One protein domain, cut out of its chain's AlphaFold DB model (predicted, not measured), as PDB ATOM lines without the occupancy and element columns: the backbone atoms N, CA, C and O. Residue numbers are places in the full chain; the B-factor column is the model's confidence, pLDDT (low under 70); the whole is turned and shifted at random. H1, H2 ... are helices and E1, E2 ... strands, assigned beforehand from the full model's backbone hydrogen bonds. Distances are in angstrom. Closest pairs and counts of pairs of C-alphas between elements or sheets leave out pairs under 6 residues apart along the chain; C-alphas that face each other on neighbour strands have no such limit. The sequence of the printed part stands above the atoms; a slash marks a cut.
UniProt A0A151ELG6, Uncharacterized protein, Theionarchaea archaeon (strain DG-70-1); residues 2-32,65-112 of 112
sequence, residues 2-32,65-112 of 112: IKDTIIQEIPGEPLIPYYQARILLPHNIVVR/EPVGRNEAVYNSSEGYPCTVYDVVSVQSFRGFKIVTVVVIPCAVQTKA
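Overview. This is residues 2 to 32 and 65 to 112 of the 112 residues of an uncharacterized protein of Theionarchaea archaeon (strain DG-70-1) (UniProt A0A151ELG6). A long, strongly twisted ribbon of three strands, E2, E4 and E3, has the short strand E1 added beside the beginning of E2, and the whole sheet is curled like part of a barrel. The small helix H1 sits off the sheet, toward the end of the long axis away from the E3-E4 turn. The printed part has 79 residues, with two strands, one helix and two strands in that order; the sheet, E1 E2 E4 E3, is antiparallel throughout. The class is mostly strand, though under half of the residues are in named elements. The whole is loose, with a radius of gyration of the C-alphas of 16.2 A, and elongated, spanning 47 by 30 by 23 A.

Along the chain. E1 is residues 6 to 8, beginning at C-alpha 6 (-37.143, -17.666, 0.739). E2 is residues 16 to 25, 27.8 A long. H1 is residues 71 to 74. E3 is residues 85 to 93, 23.0 A long. E4 is residues 96 to 103, 21.9 A long, ending at C-alpha 103 (-43.921, -16.358, -7.178).

Arrangement. E1 and E2 form a hairpin, with N 6 and O 18 within hydrogen-bond range at 2.8 A. E2 is staggered, pairing with E1 over residues 16 to 18 and with E4 over 19 to 25. N 21 and O 101 are 2.8 A apart. E3 and E4 form a hairpin, with N 98 and O 91 at 2.8 A. E1 and E3 are edge strands. H1 is not on the sheet, and is too short for an O i to N i+4 pair; its one O i to N i+3 pair is not within range.

Size, cuts and confidence. The C-alphas farthest apart, of Gly 95 and Ala 112, are 49.6 A apart. Residues 33 to 64 are not printed, and C-alphas 32 and 65 are 42.2 A apart across the cut. Of the links printed whole, none is long. Residues 111 to 112 have pLDDT under 70.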
ATOM      1  N   ILE A   2     -35.463  -9.327  -0.125       77.44
ATOM      2  CA  ILE A   2     -36.884  -8.976  -0.264       77.44
ATOM      3  C   ILE A   2     -37.619  -9.554   0.952       77.44
ATOM      4  O   ILE A   2     -37.262 -10.618   1.456       77.44
ATOM      5  N   LYS A   3     -38.575  -8.808   1.506       81.94
ATOM      6  CA  LYS A   3     -39.298  -9.242   2.703       81.94
ATOM      7  C   LYS A   3     -40.169 -10.462   2.374       81.94
ATOM      8  O   LYS A   3     -40.726 -10.534   1.284       81.94
ATOM      9  N   ASP A   4     -40.274 -11.393   3.320       85.12
ATOM     10  CA  ASP A   4     -41.122 -12.593   3.251       85.12
ATOM     11  C   ASP A   4     -40.765 -13.585   2.122       85.12
ATOM     12  O   ASP A   4     -41.522 -14.513   1.853       85.12
ATOM     13  N   THR A   5     -39.596 -13.439   1.487       88.62
ATOM     14  CA  THR A   5     -39.093 -14.386   0.480       88.62
ATOM     15  C   THR A   5     -38.125 -15.403   1.071       88.62
ATOM     16  O   THR A   5     -37.357 -15.087   1.980       88.62
ATOM     17  N   ILE A   6     -38.109 -16.596   0.488       90.44
ATOM     18  CA  ILE A   6     -37.143 -17.666   0.739       90.44
ATOM     19  C   ILE A   6     -36.151 -17.677  -0.426       90.44
ATOM     20  O   ILE A   6     -36.533 -17.370  -1.549       90.44
ATOM     21  N   ILE A   7     -34.883 -17.996  -0.184       90.25
ATOM     22  CA  ILE A   7     -33.881 -18.097  -1.253       90.25
ATOM     23  C   ILE A   7     -33.948 -19.496  -1.870       90.25
ATOM     24  O   ILE A   7     -33.953 -20.498  -1.159       90.25
ATOM     25  N   GLN A   8     -34.012 -19.559  -3.197       88.12
ATOM     26  CA  GLN A   8     -33.843 -20.788  -3.954       88.12
ATOM     27  C   GLN A   8     -32.351 -21.099  -4.066       88.12
ATOM     28  O   GLN A   8     -31.596 -20.354  -4.688       88.12
ATOM     29  N   GLU A   9     -31.935 -22.204  -3.454       88.25
ATOM     30  CA  GLU A   9     -30.538 -22.639  -3.406       88.25
ATOM     31  C   GLU A   9     -30.338 -23.873  -4.292       88.25
ATOM     32  O   GLU A   9     -30.176 -24.993  -3.808       88.25
ATOM     33  N   ILE A  10     -30.391 -23.683  -5.614       90.25
ATOM     34  CA  ILE A  10     -30.032 -24.748  -6.557       90.25
ATOM     35  C   ILE A  10     -28.506 -24.735  -6.748       90.25
ATOM     36  O   ILE A  10     -27.950 -23.681  -7.070       90.25
ATOM     37  N   PRO A  11     -27.803 -25.868  -6.560       91.25
ATOM     38  CA  PRO A  11     -26.349 -25.916  -6.673       91.25
ATOM     39  C   PRO A  11     -25.835 -25.405  -8.022       91.25
ATOM     40  O   PRO A  11     -26.235 -25.893  -9.076       91.25
ATOM     41  N   GLY A  12     -24.933 -24.424  -7.978       90.44
ATOM     42  CA  GLY A  12     -24.329 -23.793  -9.154       90.44
ATOM     43  C   GLY A  12     -25.191 -22.723  -9.837       90.44
ATOM     44  O   GLY A  12     -24.647 -21.919 -10.594       90.44
ATOM     45  N   GLU A  13     -26.492 -22.649  -9.565       91.38
ATOM     46  CA  GLU A  13     -27.390 -21.643 -10.149       91.38
ATOM     47  C   GLU A  13     -27.445 -20.359  -9.303       91.38
ATOM     48  O   GLU A  13     -27.119 -20.399  -8.113       91.38
ATOM     49  N   PRO A  14     -27.833 -19.206  -9.882       91.12
ATOM     50  CA  PRO A  14     -27.967 -17.959  -9.136       91.12
ATOM     51  C   PRO A  14     -28.933 -18.081  -7.953       91.12
ATOM     52  O   PRO A  14     -30.005 -18.672  -8.070       91.12
ATOM     53  N   LEU A  15     -28.580 -17.466  -6.823       91.56
ATOM     54  CA  LEU A  15     -29.460 -17.384  -5.660       91.56
ATOM     55  C   LEU A  15     -30.611 -16.412  -5.926       91.56
ATOM     56  O   LEU A  15     -30.425 -15.192  -5.921       91.56
ATOM     57  N   ILE A  16     -31.811 -16.959  -6.126       90.88
ATOM     58  CA  ILE A  16     -33.014 -16.185  -6.442       90.88
ATOM     59  C   ILE A  16     -34.021 -16.273  -5.292       90.88
ATOM     60  O   ILE A  16     -34.410 -17.370  -4.895       90.88
ATOM     61  N   PRO A  17     -34.479 -15.141  -4.732       91.56
ATOM     62  CA  PRO A  17     -35.572 -15.152  -3.776       91.56
ATOM     63  C   PRO A  17     -36.897 -15.494  -4.464       91.56
ATOM     64  O   PRO A  17     -37.206 -14.983  -5.538       91.56
ATOM     65  N   TYR A  18     -37.720 -16.291  -3.795       91.50
ATOM     66  CA  TYR A  18     -39.078 -16.621  -4.196       91.50
ATOM     67  C   TYR A  18     -40.045 -16.487  -3.017       91.50
ATOM     68  O   TYR A  18     -39.673 -16.582  -1.847       91.50
ATOM     69  N   TYR A  19     -41.315 -16.265  -3.323       91.12
ATOM     70  CA  TYR A  19     -42.404 -16.189  -2.362       91.12
ATOM     71  C   TYR A  19     -43.365 -17.355  -2.575       91.12
ATOM     72  O   TYR A  19     -43.877 -17.555  -3.675       91.12
ATOM     73  N   GLN A  20     -43.642 -18.122  -1.523       91.25
ATOM     74  CA  GLN A  20     -44.582 -19.235  -1.590       91.25
ATOM     75  C   GLN A  20     -45.973 -18.791  -1.120       91.25
ATOM     76  O   GLN A  20     -46.246 -18.694   0.077       91.25
ATOM     77  N   ALA A  21     -46.885 -18.567  -2.064       90.19
ATOM     78  CA  ALA A  21     -48.280 -18.264  -1.781       90.19
ATOM     79  C   ALA A  21     -49.082 -19.556  -1.562       90.19
ATOM     80  O   ALA A  21     -49.113 -20.445  -2.415       90.19
ATOM     81  N   ARG A  22     -49.773 -19.648  -0.421       91.56
ATOM     82  CA  ARG A  22     -50.678 -20.759  -0.089       91.56
ATOM     83  C   ARG A  22     -52.113 -20.257  -0.105       91.56
ATOM     84  O   ARG A  22     -52.498 -19.455   0.743       91.56
ATOM     85  N   ILE A  23     -52.896 -20.729  -1.067       90.75
ATOM     86  CA  ILE A  23     -54.262 -20.261  -1.311       90.75
ATOM     87  C   ILE A  23     -55.229 -21.395  -0.988       90.75
ATOM     88  O   ILE A  23     -55.157 -22.476  -1.575       90.75
ATOM     89  N   LEU A  24     -56.135 -21.148  -0.044       92.44
ATOM     90  CA  LEU A  24     -57.219 -22.071   0.268       92.44
ATOM     91  C   LEU A  24     -58.232 -22.069  -0.879       92.44
ATOM     92  O   LEU A  24     -58.768 -21.021  -1.237       92.44
ATOM     93  N   LEU A  25     -58.510 -23.243  -1.436       90.50
ATOM     94  CA  LEU A  25     -59.535 -23.395  -2.454       90.50
ATOM     95  C   LEU A  25     -60.906 -23.666  -1.831       90.50
ATOM     96  O   LEU A  25     -61.006 -24.436  -0.869       90.50
ATOM     97  N   PRO A  26     -61.977 -23.127  -2.435       88.69
ATOM     98  CA  PRO A  26     -63.327 -23.567  -2.136       88.69
ATOM     99  C   PRO A  26     -63.507 -25.060  -2.426       88.69
ATOM    100  O   PRO A  26     -62.824 -25.657  -3.268       88.69
ATOM    101  N   HIS A  27     -64.473 -25.660  -1.737       84.62
ATOM    102  CA  HIS A  27     -64.787 -27.071  -1.897       84.62
ATOM    103  C   HIS A  27     -65.163 -27.397  -3.354       84.62
ATOM    104  O   HIS A  27     -65.914 -26.662  -3.989       84.62
ATOM    105  N   ASN A  28     -64.642 -28.514  -3.876       83.69
ATOM    106  CA  ASN A  28     -64.885 -29.019  -5.237       83.69
ATOM    107  C   ASN A  28     -64.494 -28.096  -6.410       83.69
ATOM    108  O   ASN A  28     -64.890 -28.367  -7.541       83.69
ATOM    109  N   ILE A  29     -63.671 -27.066  -6.195       87.06
ATOM    110  CA  ILE A  29     -63.140 -26.242  -7.291       87.06
ATOM    111  C   ILE A  29     -61.791 -26.785  -7.784       87.06
ATOM    112  O   ILE A  29     -60.998 -27.343  -7.020       87.06
ATOM    113  N   VAL A  30     -61.547 -26.629  -9.087       84.88
ATOM    114  CA  VAL A  30     -60.289 -26.961  -9.763       84.88
ATOM    115  C   VAL A  30     -59.684 -25.673 -10.309       84.88
ATOM    116  O   VAL A  30     -60.380 -24.886 -10.951       84.88
ATOM    117  N   VAL A  31     -58.394 -25.459 -10.057       85.88
ATOM    118  CA  VAL A  31     -57.648 -24.355 -10.671       85.88
ATOM    119  C   VAL A  31     -57.467 -24.659 -12.150       85.88
ATOM    120  O   VAL A  31     -56.972 -25.727 -12.499       85.88
ATOM    121  N   ARG A  32     -57.882 -23.726 -13.008       85.69
ATOM    122  CA  ARG A  32     -57.678 -23.824 -14.458       85.69
ATOM    123  C   ARG A  32     -56.478 -23.018 -14.921       85.69
ATOM    124  O   ARG A  32     -55.683 -23.524 -15.696       85.69
ATOM    125  N   GLU A  65     -19.021 -31.595  -1.114       85.50
ATOM    126  CA  GLU A  65     -18.065 -30.707  -1.764       85.50
ATOM    127  C   GLU A  65     -18.778 -29.473  -2.334       85.50
ATOM    128  O   GLU A  65     -19.889 -29.591  -2.867       85.50
ATOM    129  N   PRO A  66     -18.165 -28.280  -2.229       86.81
ATOM    130  CA  PRO A  66     -18.732 -27.074  -2.804       86.81
ATOM    131  C   PRO A  66     -18.794 -27.185  -4.328       86.81
ATOM    132  O   PRO A  66     -17.878 -27.688  -4.979       86.81
ATOM    133  N   VAL A  67     -19.878 -26.674  -4.903       91.00
ATOM    134  CA  VAL A  67     -20.111 -26.694  -6.348       91.00
ATOM    135  C   VAL A  67     -19.697 -25.355  -6.954       91.00
ATOM    136  O   VAL A  67     -19.940 -24.281  -6.389       91.00
ATOM    137  N   GLY A  68     -19.045 -25.430  -8.114       91.00
ATOM    138  CA  GLY A  68     -18.663 -24.264  -8.904       91.00
ATOM    139  C   GLY A  68     -19.866 -23.545  -9.518       91.00
ATOM    140  O   GLY A  68     -20.973 -24.074  -9.598       91.00
ATOM    141  N   ARG A  69     -19.631 -22.319  -9.981       91.25
ATOM    142  CA  ARG A  69     -20.634 -21.508 -10.672       91.25
ATOM    143  C   ARG A  69     -21.070 -22.175 -11.980       91.25
ATOM    144  O   ARG A  69     -20.226 -22.601 -12.769       91.25
ATOM    145  N   ASN A  70     -22.374 -22.226 -12.248       90.62
ATOM    146  CA  ASN A  70     -22.886 -22.696 -13.530       90.62
ATOM    147  C   ASN A  70     -22.649 -21.633 -14.612       90.62
ATOM    148  O   ASN A  70     -23.444 -20.713 -14.812       90.62
ATOM    149  N   GLU A  71     -21.542 -21.781 -15.334       89.06
ATOM    150  CA  GLU A  71     -21.128 -20.862 -16.395       89.06
ATOM    151  C   GLU A  71     -22.152 -20.731 -17.531       89.06
ATOM    152  O   GLU A  71     -22.195 -19.686 -18.175       89.06
ATOM    153  N   ALA A  72     -23.005 -21.732 -17.779       87.25
ATOM    154  CA  ALA A  72     -24.031 -21.629 -18.817       87.25
ATOM    155  C   ALA A  72     -25.102 -20.586 -18.456       87.25
ATOM    156  O   ALA A  72     -25.524 -19.816 -19.314       87.25
ATOM    157  N   VAL A  73     -25.492 -20.517 -17.179       85.19
ATOM    158  CA  VAL A  73     -26.475 -19.540 -16.680       85.19
ATOM    159  C   VAL A  73     -25.819 -18.175 -16.472       85.19
ATOM    160  O   VAL A  73     -26.384 -17.142 -16.823       85.19
ATOM    161  N   TYR A  74     -24.591 -18.146 -15.954       86.31
ATOM    162  CA  TYR A  74     -23.881 -16.894 -15.675       86.31
ATOM    163  C   TYR A  74     -23.293 -16.197 -16.906       86.31
ATOM    164  O   TYR A  74     -23.043 -14.997 -16.852       86.31
ATOM    165  N   ASN A  75     -23.088 -16.906 -18.016       87.25
ATOM    166  CA  ASN A  75     -22.675 -16.294 -19.282       87.25
ATOM    167  C   ASN A  75     -23.844 -16.096 -20.259       87.25
ATOM    168  O   ASN A  75     -23.614 -15.679 -21.401       87.25
ATOM    169  N   SER A  76     -25.075 -16.391 -19.832       84.88
ATOM    170  CA  SER A  76     -26.276 -16.173 -20.633       84.88
ATOM    171  C   SER A  76     -26.676 -14.697 -20.643       84.88
ATOM    172  O   SER A  76     -26.548 -13.982 -19.650       84.88
ATOM    173  N   SER A  77     -27.186 -14.244 -21.786       83.19
ATOM    174  CA  SER A  77     -27.862 -12.950 -21.925       83.19
ATOM    175  C   SER A  77     -29.354 -13.032 -21.595       83.19
ATOM    176  O   SER A  77     -30.038 -12.014 -21.634       83.19
ATOM    177  N   GLU A  78     -29.886 -14.222 -21.326       84.25
ATOM    178  CA  GLU A  78     -31.288 -14.405 -20.951       84.25
ATOM    179  C   GLU A  78     -31.508 -14.118 -19.461       84.25
ATOM    180  O   GLU A  78     -30.614 -14.294 -18.633       84.25
ATOM    181  N   GLY A  79     -32.713 -13.655 -19.120       83.19
ATOM    182  CA  GLY A  79     -33.107 -13.440 -17.731       83.19
ATOM    183  C   GLY A  79     -33.359 -14.769 -17.024       83.19
ATOM    184  O   GLY A  79     -34.167 -15.569 -17.487       83.19
ATOM    185  N   TYR A  80     -32.701 -14.986 -15.889       85.94
ATOM    186  CA  TYR A  80     -32.889 -16.156 -15.039       85.94
ATOM    187  C   TYR A  80     -33.630 -15.775 -13.740       85.94
ATOM    188  O   TYR A  80     -33.235 -14.810 -13.085       85.94
ATOM    189  N   PRO A  81     -34.659 -16.516 -13.310       85.06
ATOM    190  CA  PRO A  81     -35.310 -17.599 -14.035       85.06
ATOM    191  C   PRO A  81     -36.240 -17.044 -15.126       85.06
ATOM    192  O   PRO A  81     -36.733 -15.920 -15.031       85.06
ATOM    193  N   CYS A  82     -36.514 -17.845 -16.159       81.81
ATOM    194  CA  CYS A  82     -37.344 -17.428 -17.299       81.81
ATOM    195  C   CYS A  82     -38.847 -17.315 -16.966       81.81
ATOM    196  O   CYS A  82     -39.649 -16.966 -17.834       81.81
ATOM    197  N   THR A  83     -39.252 -17.633 -15.734       82.88
ATOM    198  CA  THR A  83     -40.647 -17.649 -15.284       82.88
ATOM    199  C   THR A  83     -40.862 -16.711 -14.097       82.88
ATOM    200  O   THR A  83     -40.035 -16.598 -13.198       82.88
ATOM    201  N   VAL A  84     -42.009 -16.027 -14.090       80.75
ATOM    202  CA  VAL A  84     -42.407 -15.102 -13.006       80.75
ATOM    203  C   VAL A  84     -43.115 -15.846 -11.869       80.75
ATOM    204  O   VAL A  84     -43.194 -15.374 -10.736       80.75
ATOM    205  N   TYR A  85     -43.659 -17.022 -12.164       83.19
ATOM    206  CA  TYR A  85     -44.271 -17.904 -11.186       83.19
ATOM    207  C   TYR A  85     -44.214 -19.349 -11.665       83.19
ATOM    208  O   TYR A  85     -44.090 -19.614 -12.861       83.19
ATOM    209  N   ASP A  86     -44.356 -20.263 -10.716       80.00
ATOM    210  CA  ASP A  86     -44.506 -21.687 -10.953       80.00
ATOM    211  C   ASP A  86     -45.606 -22.262 -10.050       80.00
ATOM    212  O   ASP A  86     -45.786 -21.857  -8.893       80.00
ATOM    213  N   VAL A  87     -46.390 -23.195 -10.585       72.50
ATOM    214  CA  VAL A  87     -47.481 -23.846  -9.854       72.50
ATOM    215  C   VAL A  87     -46.962 -25.163  -9.316       72.50
ATOM    216  O   VAL A  87     -46.906 -26.165 -10.019       72.50
ATOM    217  N   VAL A  88     -46.627 -25.171  -8.029       75.00
ATOM    218  CA  VAL A  88     -45.929 -26.315  -7.438       75.00
ATOM    219  C   VAL A  88     -46.865 -27.503  -7.240       75.00
ATOM    220  O   VAL A  88     -46.496 -28.635  -7.533       75.00
ATOM    221  N   SER A  89     -48.057 -27.287  -6.668       81.56
ATOM    222  CA  SER A  89     -49.013 -28.380  -6.418       81.56
ATOM    223  C   SER A  89     -50.367 -27.910  -5.882       81.56
ATOM    224  O   SER A  89     -50.487 -26.861  -5.241       81.56
ATOM    225  N   VAL A  90     -51.386 -28.756  -6.075       84.81
ATOM    226  CA  VAL A  90     -52.638 -28.722  -5.307       84.81
ATOM    227  C   VAL A  90     -52.567 -29.808  -4.240       84.81
ATOM    228  O   VAL A  90     -52.614 -30.998  -4.545       84.81
ATOM    229  N   GLN A  91     -52.443 -29.401  -2.983       88.00
ATOM    230  CA  GLN A  91     -52.343 -30.303  -1.839       88.00
ATOM    231  C   GLN A  91     -53.690 -30.405  -1.124       88.00
ATOM    232  O   GLN A  91     -54.520 -29.501  -1.206       88.00
ATOM    233  N   SER A  92     -53.915 -31.507  -0.411       87.31
ATOM    234  CA  SER A  92     -55.116 -31.698   0.408       87.31
ATOM    235  C   SER A  92     -54.737 -31.804   1.880       87.31
ATOM    236  O   SER A  92     -53.880 -32.604   2.246       87.31
ATOM    237  N   PHE A  93     -55.388 -31.015   2.731       87.38
ATOM    238  CA  PHE A  93     -55.179 -31.030   4.174       87.38
ATOM    239  C   PHE A  93     -56.521 -30.952   4.901       87.38
ATOM    240  O   PHE A  93     -57.252 -29.978   4.755       87.38
ATOM    241  N   ARG A  94     -56.855 -31.984   5.690       88.38
ATOM    242  CA  ARG A  94     -58.106 -32.065   6.477       88.38
ATOM    243  C   ARG A  94     -59.383 -31.789   5.659       88.38
ATOM    244  O   ARG A  94     -60.284 -31.105   6.125       88.38
ATOM    245  N   GLY A  95     -59.442 -32.292   4.424       85.69
ATOM    246  CA  GLY A  95     -60.577 -32.084   3.510       85.69
ATOM    247  C   GLY A  95     -60.562 -30.752   2.750       85.69
ATOM    248  O   GLY A  95     -61.355 -30.567   1.831       85.69
ATOM    249  N   PHE A  96     -59.631 -29.848   3.061       88.25
ATOM    250  CA  PHE A  96     -59.421 -28.615   2.311       88.25
ATOM    251  C   PHE A  96     -58.387 -28.815   1.210       88.25
ATOM    252  O   PHE A  96     -57.357 -29.455   1.428       88.25
ATOM    253  N   LYS A  97     -58.629 -28.220   0.041       91.19
ATOM    254  CA  LYS A  97     -57.628 -28.137  -1.023       91.19
ATOM    255  C   LYS A  97     -56.854 -26.830  -0.882       91.19
ATOM    256  O   LYS A  97     -57.453 -25.773  -0.710       91.19
ATOM    257  N   ILE A  98     -55.532 -26.901  -0.947       91.25
ATOM    258  CA  ILE A  98     -54.628 -25.757  -0.839       91.25
ATOM    259  C   ILE A  98     -53.748 -25.753  -2.080       91.25
ATOM    260  O   ILE A  98     -53.034 -26.718  -2.350       91.25
ATOM    261  N   VAL A  99     -53.790 -24.662  -2.830       91.44
ATOM    262  CA  VAL A  99     -52.896 -24.447  -3.967       91.44
ATOM    263  C   VAL A  99     -51.651 -23.753  -3.469       91.44
ATOM    264  O   VAL A  99     -51.730 -22.763  -2.738       91.44
ATOM    265  N   THR A 100     -50.508 -24.283  -3.879       90.94
ATOM    266  CA  THR A 100     -49.204 -23.689  -3.623       90.94
ATOM    267  C   THR A 100     -48.673 -23.110  -4.922       90.94
ATOM    268  O   THR A 100     -48.414 -23.855  -5.869       90.94
ATOM    269  N   VAL A 101     -48.504 -21.791  -4.950       90.62
ATOM    270  CA  VAL A 101     -47.902 -21.059  -6.068       90.62
ATOM    271  C   VAL A 101     -46.586 -20.467  -5.590       90.62
ATOM    272  O   VAL A 101     -46.543 -19.812  -4.549       90.62
ATOM    273  N   VAL A 102     -45.519 -20.698  -6.340       90.75
ATOM    274  CA  VAL A 102     -44.235 -20.029  -6.146       90.75
ATOM    275  C   VAL A 102     -44.215 -18.810  -7.050       90.75
ATOM    276  O   VAL A 102     -44.407 -18.921  -8.252       90.75
ATOM    277  N   VAL A 103     -44.029 -17.633  -6.467       89.75
ATOM    278  CA  VAL A 103     -43.921 -16.358  -7.178       89.75
ATOM    279  C   VAL A 103     -42.479 -15.896  -7.090       89.75
ATOM    280  O   VAL A 103     -41.909 -15.858  -6.001       89.75
ATOM    281  N   ILE A 104     -41.897 -15.528  -8.221       90.38
ATOM    282  CA  ILE A 104     -40.500 -15.126  -8.322       90.38
ATOM    283  C   ILE A 104     -40.466 -13.623  -8.632       90.38
ATOM    284  O   ILE A 104     -40.746 -13.216  -9.759       90.38
ATOM    285  N   PRO A 105     -40.194 -12.765  -7.631       85.75
ATOM    286  CA  PRO A 105     -40.299 -11.314  -7.780       85.75
ATOM    287  C   PRO A 105     -39.145 -10.674  -8.558       85.75
ATOM    288  O   PRO A 105     -39.256  -9.510  -8.939       85.75
ATOM    289  N   CYS A 106     -38.031 -11.378  -8.766       86.31
ATOM    290  CA  CYS A 106     -36.875 -10.836  -9.471       86.31
ATOM    291  C   CYS A 106     -36.268 -11.851 -10.437       86.31
ATOM    292  O   CYS A 106     -36.164 -13.034 -10.127       86.31
ATOM    293  N   ALA A 107     -35.802 -11.336 -11.570       87.25
ATOM    294  CA  ALA A 107     -34.969 -12.056 -12.515       87.25
ATOM    295  C   ALA A 107     -33.611 -11.357 -12.613       87.25
ATOM    296  O   ALA A 107     -33.512 -10.138 -12.440       87.25
ATOM    297  N   VAL A 108     -32.569 -12.132 -12.880       85.81
ATOM    298  CA  VAL A 108     -31.193 -11.665 -13.026       85.81
ATOM    299  C   VAL A 108     -30.746 -11.861 -14.462       85.81
ATOM    300  O   VAL A 108     -31.027 -12.883 -15.080       85.81
ATOM    301  N   GLN A 109     -30.028 -10.877 -14.984       83.44
ATOM    302  CA  GLN A 109     -29.338 -10.976 -16.260       83.44
ATOM    303  C   GLN A 109     -27.852 -10.807 -15.964       83.44
ATOM    304  O   GLN A 109     -27.424  -9.775 -15.443       83.44
ATOM    305  N   THR A 110     -27.085 -11.861 -16.197       72.00
ATOM    306  CA  THR A 110     -25.685 -11.969 -15.766       72.00
ATOM    307  C   THR A 110     -24.722 -11.411 -16.812       72.00
ATOM    308  O   THR A 110     -23.665 -10.888 -16.452       72.00
ATOM    309  N   LYS A 111     -25.116 -11.420 -18.090       68.69
ATOM    310  CA  LYS A 111     -24.383 -10.796 -19.194       68.69
ATOM    311  C   LYS A 111     -25.157  -9.607 -19.772       68.69
ATOM    312  O   LYS A 111     -26.319  -9.755 -20.145       68.69
ATOM    313  N   ALA A 112     -24.497  -8.448 -19.820       56.44
ATOM    314  CA  ALA A 112     -24.988  -7.233 -20.476       56.44
ATOM    315  C   ALA A 112     -24.759  -7.270 -21.993       56.44
ATOM    316  O   ALA A 112     -23.747  -7.881 -22.418       56.44
TER     317      ALA A 112